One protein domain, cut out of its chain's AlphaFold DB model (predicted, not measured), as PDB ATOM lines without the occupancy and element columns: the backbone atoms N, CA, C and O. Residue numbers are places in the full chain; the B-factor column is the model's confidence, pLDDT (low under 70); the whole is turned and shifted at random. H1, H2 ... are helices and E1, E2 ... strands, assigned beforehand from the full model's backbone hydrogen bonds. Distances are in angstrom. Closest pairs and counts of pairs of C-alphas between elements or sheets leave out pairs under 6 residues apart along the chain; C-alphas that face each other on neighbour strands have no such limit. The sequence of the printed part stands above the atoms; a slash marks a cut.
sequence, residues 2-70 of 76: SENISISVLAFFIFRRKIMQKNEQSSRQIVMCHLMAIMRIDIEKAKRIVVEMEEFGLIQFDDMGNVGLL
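AT A GLANCE: This is residues 2 to 70 of the 76 residues of an uncharacterized protein of Streptococcus sanguinis SK1056 (UniProt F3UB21). A small head is built of two short helices, H2 and H3, packed together at a steep angle, with a little two-stranded hairpin, E1 and E2, beside the first residues of H2 and the last of H3. A long, nearly lone helix, H1, makes the arm of the domain: its residues 2 to 15 stick out from the head, and this arm makes the length. The printed part has 69 residues, with three named helices and then two named strands in the order H1, H2, H3, E1, E2; the sheet has the order E1 - E2 and is antiparallel, and the class is mostly helix. The whole is loose, with a radius of gyration of the C-alphas of 14.0 A, and only just elongated, spanning 45 by 22 by 17 A.

IN THESE COORDINATES: H1 covers residues 2 to 22, begins at C-alpha 2 at (-34.272, -26.010, -45.843) and measures 30.5 A from first to last C-alpha. H2, residues 27 to 39, measures 17.8 A and begins at C-alpha 27 at (-47.521, 6.439, -47.737). H3, residues 43 to 55, measures 18.3 A. E1 is residues 59 to 61, and E2 is residues 67 to 69, ending at C-alpha 69 at (-56.234, 8.393, -40.400).

HOW THE PARTS SIT: H1 is close to H2 but not clearly touching it; their closest C-alphas, those of Met 20 and Gln 29, are 7.1 A apart. The two run opposite ways at a shallow tilt of 27 degrees. H1 is apart from H3, E1 and E2. H2 and H3 touch, with the C-alphas of Met 32 and Ala 46 closest at 5.2 A, and run opposite ways at a steep tilt of 62 degrees. The closest C-alphas of H3 and E1 are those of Met 53 and Ile 59, 5.7 A apart. H3 and E2 are apart. The closest C-alphas of H2 and E2 are those of Ser 27 and Val 67, 5.9 A apart. E1 and E2 form an antiparallel hairpin, with N 60 and O 68 at 2.9 A and N 68 and O 60 at 2.8 A, both within hydrogen-bond range. In H1, H2 and H3 every O i to N i+4 pair is within hydrogen-bond range.

THE WHOLE: The two C-alphas farthest apart, those of Ser 2 and Asp 63, are 45.4 A apart. Without residues 2 to 15, which stand free, the body of 55 residues spans 28 by 24 by 15 A. The printed part has no cut, and its four links are tight. The mean pLDDT of the printed part is 76.4; residues 2 to 11 and 13 to 25 are under 70.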
ATOM      1  N   SER A   2     -33.839 -27.207 -46.592       54.81
ATOM      2  CA  SER A   2     -34.272 -26.010 -45.843       54.81
ATOM      3  C   SER A   2     -33.708 -24.679 -46.368       54.81
ATOM      4  O   SER A   2     -34.386 -23.657 -46.294       54.81
ATOM      5  N   GLU A   3     -32.503 -24.671 -46.945       51.69
ATOM      6  CA  GLU A   3     -31.848 -23.437 -47.418       51.69
ATOM      7  C   GLU A   3     -32.533 -22.831 -48.649       51.69
ATOM      8  O   GLU A   3     -32.707 -21.617 -48.724       51.69
ATOM      9  N   ASN A   4     -33.033 -23.666 -49.564       51.12
ATOM     10  CA  ASN A   4     -33.752 -23.203 -50.756       51.12
ATOM     11  C   ASN A   4     -35.088 -22.526 -50.416       51.12
ATOM     12  O   ASN A   4     -35.496 -21.598 -51.115       51.12
ATOM     13  N   ILE A   5     -35.752 -22.955 -49.335       56.06
ATOM     14  CA  ILE A   5     -36.993 -22.333 -48.843       56.06
ATOM     15  C   ILE A   5     -36.669 -20.960 -48.237       56.06
ATOM     16  O   ILE A   5     -37.349 -19.981 -48.525       56.06
ATOM     17  N   SER A   6     -35.578 -20.861 -47.471       61.44
ATOM     18  CA  SER A   6     -35.119 -19.591 -46.892       61.44
ATOM     19  C   SER A   6     -34.717 -18.576 -47.969       61.44
ATOM     20  O   SER A   6     -35.140 -17.422 -47.926       61.44
ATOM     21  N   ILE A   7     -33.983 -19.014 -48.999       66.38
ATOM     22  CA  ILE A   7     -33.554 -18.157 -50.113       66.38
ATOM     23  C   ILE A   7     -34.748 -17.676 -50.936       66.38
ATOM     24  O   ILE A   7     -34.786 -16.506 -51.303       66.38
ATOM     25  N   SER A   8     -35.739 -18.526 -51.211       59.44
ATOM     26  CA  SER A   8     -36.916 -18.119 -51.991       59.44
ATOM     27  C   SER A   8     -37.856 -17.192 -51.210       59.44
ATOM     28  O   SER A   8     -38.387 -16.247 -51.792       59.44
ATOM     29  N   VAL A   9     -37.980 -17.354 -49.888       62.44
ATOM     30  CA  VAL A   9     -38.691 -16.397 -49.020       62.44
ATOM     31  C   VAL A   9     -37.935 -15.068 -48.930       62.44
ATOM     32  O   VAL A   9     -38.531 -14.005 -49.106       62.44
ATOM     33  N   LEU A  10     -36.616 -15.098 -48.729       68.00
ATOM     34  CA  LEU A  10     -35.788 -13.891 -48.692       68.00
ATOM     35  C   LEU A  10     -35.796 -13.165 -50.044       68.00
ATOM     36  O   LEU A  10     -35.931 -11.945 -50.091       68.00
ATOM     37  N   ALA A  11     -35.728 -13.905 -51.150       64.12
ATOM     38  CA  ALA A  11     -35.855 -13.371 -52.499       64.12
ATOM     39  C   ALA A  11     -37.251 -12.791 -52.751       64.12
ATOM     40  O   ALA A  11     -37.349 -11.743 -53.380       64.12
ATOM     41  N   PHE A  12     -38.319 -13.393 -52.215       70.94
ATOM     42  CA  PHE A  12     -39.666 -12.825 -52.261       70.94
ATOM     43  C   PHE A  12     -39.730 -11.486 -51.519       70.94
ATOM     44  O   PHE A  12     -40.226 -10.509 -52.078       70.94
ATOM     45  N   PHE A  13     -39.158 -11.389 -50.314       67.38
ATOM     46  CA  PHE A  13     -39.081 -10.127 -49.571       67.38
ATOM     47  C   PHE A  13     -38.222  -9.075 -50.283       67.38
ATOM     48  O   PHE A  13     -38.630  -7.919 -50.378       67.38
ATOM     49  N   ILE A  14     -37.066  -9.455 -50.838       65.12
ATOM     50  CA  ILE A  14     -36.180  -8.542 -51.573       65.12
ATOM     51  C   ILE A  14     -36.817  -8.097 -52.895       65.12
ATOM     52  O   ILE A  14     -36.730  -6.923 -53.240       65.12
ATOM     53  N   PHE A  15     -37.492  -8.990 -53.619       67.25
ATOM     54  CA  PHE A  15     -38.187  -8.673 -54.867       67.25
ATOM     55  C   PHE A  15     -39.407  -7.781 -54.620       67.25
ATOM     56  O   PHE A  15     -39.557  -6.762 -55.291       67.25
ATOM     57  N   ARG A  16     -40.220  -8.088 -53.599       61.09
ATOM     58  CA  ARG A  16     -41.305  -7.215 -53.118       61.09
ATOM     59  C   ARG A  16     -40.778  -5.833 -52.760       61.09
ATOM     60  O   ARG A  16     -41.294  -4.838 -53.258       61.09
ATOM     61  N   ARG A  17     -39.694  -5.774 -51.982       60.09
ATOM     62  CA  ARG A  17     -39.022  -4.525 -51.620       60.09
ATOM     63  C   ARG A  17     -38.493  -3.789 -52.852       60.09
ATOM     64  O   ARG A  17     -38.604  -2.576 -52.914       60.09
ATOM     65  N   LYS A  18     -37.953  -4.487 -53.853       55.06
ATOM     66  CA  LYS A  18     -37.417  -3.883 -55.085       55.06
ATOM     67  C   LYS A  18     -38.510  -3.350 -56.016       55.06
ATOM     68  O   LYS A  18     -38.283  -2.328 -56.655       55.06
ATOM     69  N   ILE A  19     -39.688  -3.980 -56.054       57.56
ATOM     70  CA  ILE A  19     -40.881  -3.425 -56.713       57.56
ATOM     71  C   ILE A  19     -41.358  -2.165 -55.974       57.56
ATOM     72  O   ILE A  19     -41.572  -1.144 -56.620       57.56
ATOM     73  N   MET A  20     -41.432  -2.203 -54.637       56.81
ATOM     74  CA  MET A  20     -41.819  -1.049 -53.804       56.81
ATOM     75  C   MET A  20     -40.809   0.103 -53.827       56.81
ATOM     76  O   MET A  20     -41.171   1.238 -53.582       56.81
ATOM     77  N   GLN A  21     -39.524  -0.156 -54.075       50.03
ATOM     78  CA  GLN A  21     -38.521   0.915 -54.139       50.03
ATOM     79  C   GLN A  21     -38.518   1.654 -55.481       50.03
ATOM     80  O   GLN A  21     -37.958   2.741 -55.569       50.03
ATOM     81  N   LYS A  22     -39.082   1.061 -56.542       51.47
ATOM     82  CA  LYS A  22     -39.033   1.642 -57.894       51.47
ATOM     83  C   LYS A  22     -40.116   2.702 -58.127       51.47
ATOM     84  O   LYS A  22     -39.943   3.565 -58.976       51.47
ATOM     85  N   ASN A  23     -41.187   2.637 -57.348       53.28
ATOM     86  CA  ASN A  23     -42.214   3.654 -57.246       53.28
ATOM     87  C   ASN A  23     -42.082   4.174 -55.815       53.28
ATOM     88  O   ASN A  23     -42.408   3.413 -54.927       53.28
ATOM     89  N   GLU A  24     -41.513   5.357 -55.603       47.50
ATOM     90  CA  GLU A  24     -41.489   6.162 -54.364       47.50
ATOM     91  C   GLU A  24     -42.061   5.571 -53.056       47.50
ATOM     92  O   GLU A  24     -43.156   5.010 -53.020       47.50
ATOM     93  N   GLN A  25     -41.380   5.857 -51.938       56.69
ATOM     94  CA  GLN A  25     -41.825   5.656 -50.546       56.69
ATOM     95  C   GLN A  25     -43.093   6.469 -50.175       56.69
ATOM     96  O   GLN A  25     -43.187   7.050 -49.101       56.69
ATOM     97  N   SER A  26     -44.078   6.536 -51.062       74.75
ATOM     98  CA  SER A  26     -45.386   7.123 -50.838       74.75
ATOM     99  C   SER A  26     -46.100   6.351 -49.732       74.75
ATOM    100  O   SER A  26     -46.129   5.112 -49.745       74.75
ATOM    101  N   SER A  27     -46.744   7.070 -48.808       79.31
ATOM    102  CA  SER A  27     -47.521   6.439 -47.737       79.31
ATOM    103  C   SER A  27     -48.575   5.469 -48.276       79.31
ATOM    104  O   SER A  27     -48.851   4.467 -47.621       79.31
ATOM    105  N   ARG A  28     -49.088   5.666 -49.505       83.75
ATOM    106  CA  ARG A  28     -50.002   4.710 -50.162       83.75
ATOM    107  C   ARG A  28     -49.404   3.311 -50.272       83.75
ATOM    108  O   ARG A  28     -50.080   2.324 -49.993       83.75
ATOM    109  N   GLN A  29     -48.131   3.200 -50.639       79.75
ATOM    110  CA  GLN A  29     -47.472   1.897 -50.728       79.75
ATOM    111  C   GLN A  29     -47.169   1.303 -49.365       79.75
ATOM    112  O   GLN A  29     -47.300   0.095 -49.194       79.75
ATOM    113  N   ILE A  30     -46.811   2.135 -48.390       83.19
ATOM    114  CA  ILE A  30     -46.597   1.678 -47.016       83.19
ATOM    115  C   ILE A  30     -47.888   1.060 -46.476       83.19
ATOM    116  O   ILE A  30     -47.845  -0.057 -45.958       83.19
ATOM    117  N   VAL A  31     -49.032   1.724 -46.672       84.81
ATOM    118  CA  VAL A  31     -50.350   1.192 -46.301       84.81
ATOM    119  C   VAL A  31     -50.637  -0.105 -47.058       84.81
ATOM    120  O   VAL A  31     -50.888  -1.122 -46.415       84.81
ATOM    121  N   MET A  32     -50.508  -0.133 -48.393       87.75
ATOM    122  CA  MET A  32     -50.718  -1.363 -49.178       87.75
ATOM    123  C   MET A  32     -49.863  -2.526 -48.666       87.75
ATOM    124  O   MET A  32     -50.364  -3.632 -48.482       87.75
ATOM    125  N   CYS A  33     -48.587  -2.294 -48.370       83.00
ATOM    126  CA  CYS A  33     -47.690  -3.347 -47.911       83.00
ATOM    127  C   CYS A  33     -48.020  -3.853 -46.510       83.00
ATOM    128  O   CYS A  33     -47.911  -5.057 -46.275       83.00
ATOM    129  N   HIS A  34     -48.481  -2.983 -45.611       84.88
ATOM    130  CA  HIS A  34     -49.001  -3.411 -44.313       84.88
ATOM    131  C   HIS A  34     -50.272  -4.251 -44.472       84.88
ATOM    132  O   HIS A  34     -50.356  -5.329 -43.883       84.88
ATOM    133  N   LEU A  35     -51.216  -3.830 -45.321       86.62
ATOM    134  CA  LEU A  35     -52.433  -4.601 -45.612       86.62
ATOM    135  C   LEU A  35     -52.083  -5.986 -46.171       86.62
ATOM    136  O   LEU A  35     -52.615  -6.998 -45.720       86.62
ATOM    137  N   MET A  36     -51.131  -6.050 -47.101       88.94
ATOM    138  CA  MET A  36     -50.665  -7.303 -47.701       88.94
ATOM    139  C   MET A  36     -49.983  -8.219 -46.684       88.94
ATOM    140  O   MET A  36     -50.179  -9.430 -46.737       88.94
ATOM    141  N   ALA A  37     -49.200  -7.666 -45.754       84.94
ATOM    142  CA  ALA A  37     -48.519  -8.442 -44.722       84.94
ATOM    143  C   ALA A  37     -49.494  -8.991 -43.668       84.94
ATOM    144  O   ALA A  37     -49.418 -10.169 -43.316       84.94
ATOM    145  N   ILE A  38     -50.418  -8.156 -43.189       86.56
ATOM    146  CA  ILE A  38     -51.343  -8.498 -42.100       86.56
ATOM    147  C   ILE A  38     -52.487  -9.371 -42.616       86.56
ATOM    148  O   ILE A  38     -52.762 -10.426 -42.049       86.56
ATOM    149  N   MET A  39     -53.125  -8.976 -43.721       88.25
ATOM    150  CA  MET A  39     -54.271  -9.700 -44.279       88.25
ATOM    151  C   MET A  39     -53.875 -10.820 -45.245       88.25
ATOM    152  O   MET A  39     -54.742 -11.557 -45.709       88.25
ATOM    153  N   ARG A  40     -52.577 -10.965 -45.558       88.69
ATOM    154  CA  ARG A  40     -52.047 -11.967 -46.503       88.69
ATOM    155  C   ARG A  40     -52.717 -11.904 -47.882       88.69
ATOM    156  O   ARG A  40     -52.960 -12.927 -48.518       88.69
ATOM    157  N   ILE A  41     -53.008 -10.689 -48.338       87.94
ATOM    158  CA  ILE A  41     -53.635 -10.414 -49.634       87.94
ATOM    159  C   ILE A  41     -52.599 -10.054 -50.703       87.94
ATOM    160  O   ILE A  41     -51.474  -9.634 -50.415       87.94
ATOM    161  N   ASP A  42     -52.986 -10.232 -51.964       87.44
ATOM    162  CA  ASP A  42     -52.201  -9.779 -53.106       87.44
ATOM    163  C   ASP A  42     -52.256  -8.250 -53.282       87.44
ATOM    164  O   ASP A  42     -52.955  -7.527 -52.568       87.44
ATOM    165  N   ILE A  43     -51.457  -7.757 -54.229       83.88
ATOM    166  CA  ILE A  43     -51.308  -6.323 -54.487       83.88
ATOM    167  C   ILE A  43     -52.573  -5.691 -55.082       83.88
ATOM    168  O   ILE A  43     -52.865  -4.541 -54.770       83.88
ATOM    169  N   GLU A  44     -53.346  -6.431 -55.879       89.38
ATOM    170  CA  GLU A  44     -54.566  -5.913 -56.505       89.38
ATOM    171  C   GLU A  44     -55.658  -5.709 -55.455       89.38
ATOM    172  O   GLU A  44     -56.296  -4.656 -55.404       89.38
ATOM    173  N   LYS A  45     -55.811  -6.673 -54.541       91.75
ATOM    174  CA  LYS A  45     -56.708  -6.536 -53.388       91.75
ATOM    175  C   LYS A  45     -56.280  -5.402 -52.469       91.75
ATOM    176  O   LYS A  45     -57.124  -4.622 -52.045       91.75
ATOM    177  N   ALA A  46     -54.987  -5.282 -52.174       89.38
ATOM    178  CA  ALA A  46     -54.493  -4.212 -51.314       89.38
ATOM    179  C   ALA A  46     -54.711  -2.826 -51.928       89.38
ATOM    180  O   ALA A  46     -55.151  -1.915 -51.235       89.38
ATOM    181  N   LYS A  47     -54.469  -2.687 -53.235       91.06
ATOM    182  CA  LYS A  47     -54.744  -1.458 -53.980       91.06
ATOM    183  C   LYS A  47     -56.223  -1.088 -53.913       91.06
ATOM    184  O   LYS A  47     -56.541   0.060 -53.621       91.06
ATOM    185  N   ARG A  48     -57.114  -2.056 -54.140       93.81
ATOM    186  CA  ARG A  48     -58.562  -1.842 -54.057       93.81
ATOM    187  C   ARG A  48     -58.994  -1.383 -52.664       93.81
ATOM    188  O   ARG A  48     -59.725  -0.411 -52.562       93.81
ATOM    189  N   ILE A  49     -58.492  -2.029 -51.612       93.06
ATOM    190  CA  ILE A  49     -58.811  -1.655 -50.229       93.06
ATOM    191  C   ILE A  49     -58.333  -0.235 -49.915       93.06
ATOM    192  O   ILE A  49     -59.073   0.520 -49.303       93.06
ATOM    193  N   VAL A  50     -57.129   0.159 -50.348       90.38
ATOM    194  CA  VAL A  50     -56.644   1.536 -50.142       90.38
ATOM    195  C   VAL A  50     -57.548   2.560 -50.830       90.38
ATOM    196  O   VAL A  50     -57.849   3.578 -50.219       90.38
ATOM    197  N   VAL A  51     -58.019   2.278 -52.050       92.19
ATOM    198  CA  VAL A  51     -58.981   3.146 -52.753       92.19
ATOM    199  C   VAL A  51     -60.301   3.228 -51.990       92.19
ATOM    200  O   VAL A  51     -60.765   4.326 -51.717       92.19
ATOM    201  N   GLU A  52     -60.868   2.092 -51.579       93.50
ATOM    202  CA  GLU A  52     -62.118   2.061 -50.809       93.50
ATOM    203  C   GLU A  52     -61.967   2.834 -49.485       93.50
ATOM    204  O   GLU A  52     -62.808   3.659 -49.145       93.50
ATOM    205  N   MET A  53     -60.866   2.647 -48.752       91.12
ATOM    206  CA  MET A  53     -60.600   3.382 -47.509       91.12
ATOM    207  C   MET A  53     -60.462   4.895 -47.730       91.12
ATOM    208  O   MET A  53     -60.849   5.663 -46.850       91.12
ATOM    209  N   GLU A  54     -59.916   5.323 -48.869       89.75
ATOM    210  CA  GLU A  54     -59.813   6.736 -49.246       89.75
ATOM    211  C   GLU A  54     -61.188   7.314 -49.627       89.75
ATOM    212  O   GLU A  54     -61.558   8.384 -49.146       89.75
ATOM    213  N   GLU A  55     -61.998   6.569 -50.388       90.50
ATOM    214  CA  GLU A  55     -63.380   6.932 -50.740       90.50
ATOM    215  C   GLU A  55     -64.293   7.045 -49.510       90.50
ATOM    216  O   GLU A  55     -65.102   7.968 -49.416       90.50
ATOM    217  N   PHE A  56     -64.142   6.145 -48.535       89.19
ATOM    218  CA  PHE A  56     -64.868   6.203 -47.263       89.19
ATOM    219  C   PHE A  56     -64.302   7.248 -46.286       89.19
ATOM    220  O   PHE A  56     -64.834   7.402 -45.186       89.19
ATOM    221  N   GLY A  57     -63.226   7.954 -46.651       87.50
ATOM    222  CA  GLY A  57     -62.577   8.955 -45.802       87.50
ATOM    223  C   GLY A  57     -61.901   8.378 -44.554       87.50
ATOM    224  O   GLY A  57     -61.591   9.127 -43.633       87.50
ATOM    225  N   LEU A  58     -61.669   7.062 -44.512       87.44
ATOM    226  CA  LEU A  58     -60.972   6.382 -43.414       87.44
ATOM    227  C   LEU A  58     -59.483   6.719 -43.418       87.44
ATOM    228  O   LEU A  58     -58.869   6.852 -42.361       87.44
ATOM    229  N   ILE A  59     -58.908   6.856 -44.611       88.31
ATOM    230  CA  ILE A  59     -57.553   7.361 -44.817       88.31
ATOM    231  C   ILE A  59     -57.589   8.507 -45.814       88.31
ATOM    232  O   ILE A  59     -58.421   8.537 -46.714       88.31
ATOM    233  N   GLN A  60     -56.665   9.440 -45.668       86.88
ATOM    234  CA  GLN A  60     -56.454  10.513 -46.628       86.88
ATOM    235  C   GLN A  60     -54.968  10.619 -46.900       86.88
ATOM    236  O   GLN A  60     -54.159  10.471 -45.984       86.88
ATOM    237  N   PHE A  61     -54.609  10.877 -48.151       85.88
ATOM    238  CA  PHE A  61     -53.231  11.170 -48.505       85.88
ATOM    239  C   PHE A  61     -53.132  12.609 -48.979       85.88
ATOM    240  O   PHE A  61     -53.879  13.004 -49.873       85.88
ATOM    241  N   ASP A  62     -52.221  13.374 -48.391       82.25
ATOM    242  CA  ASP A  62     -51.960  14.738 -48.844       82.25
ATOM    243  C   ASP A  62     -51.053  14.758 -50.089       82.25
ATOM    244  O   ASP A  62     -50.511  13.733 -50.521       82.25
ATOM    245  N   ASP A  63     -50.868  15.949 -50.660       77.50
ATOM    246  CA  ASP A  63     -50.018  16.168 -51.838       77.50
ATOM    247  C   ASP A  63     -48.530  15.879 -51.569       77.50
ATOM    248  O   ASP A  63     -47.753  15.676 -52.502       77.50
ATOM    249  N   MET A  64     -48.124  15.836 -50.297       77.38
ATOM    250  CA  MET A  64     -46.776  15.447 -49.871       77.38
ATOM    251  C   MET A  64     -46.652  13.927 -49.681       77.38
ATOM    252  O   MET A  64     -45.568  13.416 -49.402       77.38
ATOM    253  N   GLY A  65     -47.751  13.189 -49.851       71.62
ATOM    254  CA  GLY A  65     -47.816  11.749 -49.698       71.62
ATOM    255  C   GLY A  65     -47.830  11.280 -48.247       71.62
ATOM    256  O   GLY A  65     -47.542  10.104 -48.034       71.62
ATOM    257  N   ASN A  66     -48.148  12.132 -47.270       79.25
ATOM    258  CA  ASN A  66     -48.401  11.732 -45.883       79.25
ATOM    259  C   ASN A  66     -49.778  11.080 -45.760       79.25
ATOM    260  O   ASN A  66     -50.653  11.325 -46.582       79.25
ATOM    261  N   VAL A  67     -49.980  10.260 -44.727       82.69
ATOM    262  CA  VAL A  67     -51.264   9.601 -44.457       82.69
ATOM    263  C   VAL A  67     -51.929  10.182 -43.209       82.69
ATOM    264  O   VAL A  67     -51.352  10.169 -42.124       82.69
ATOM    265  N   GLY A  68     -53.155  10.675 -43.365       81.25
ATOM    266  CA  GLY A  68     -54.085  10.968 -42.278       81.25
ATOM    267  C   GLY A  68     -55.019   9.780 -42.052       81.25
ATOM    268  O   GLY A  68     -55.466   9.157 -43.013       81.25
ATOM    269  N   LEU A  69     -55.307   9.456 -40.790       81.12
ATOM    270  CA  LEU A  69     -56.234   8.393 -40.400       81.12
ATOM    271  C   LEU A  69     -57.433   9.017 -39.687       81.12
ATOM    272  O   LEU A  69     -57.257   9.715 -38.688       81.12
ATOM    273  N   LEU A  70     -58.641   8.726 -40.163       76.62
ATOM    274  CA  LEU A  70     -59.853   9.029 -39.419       76.62
ATOM    275  C   LEU A  70     -60.083   7.914 -38.395       76.62
ATOM    276  O   LEU A  70     -60.323   6.758 -38.749       76.62
TER     277      LEU A  70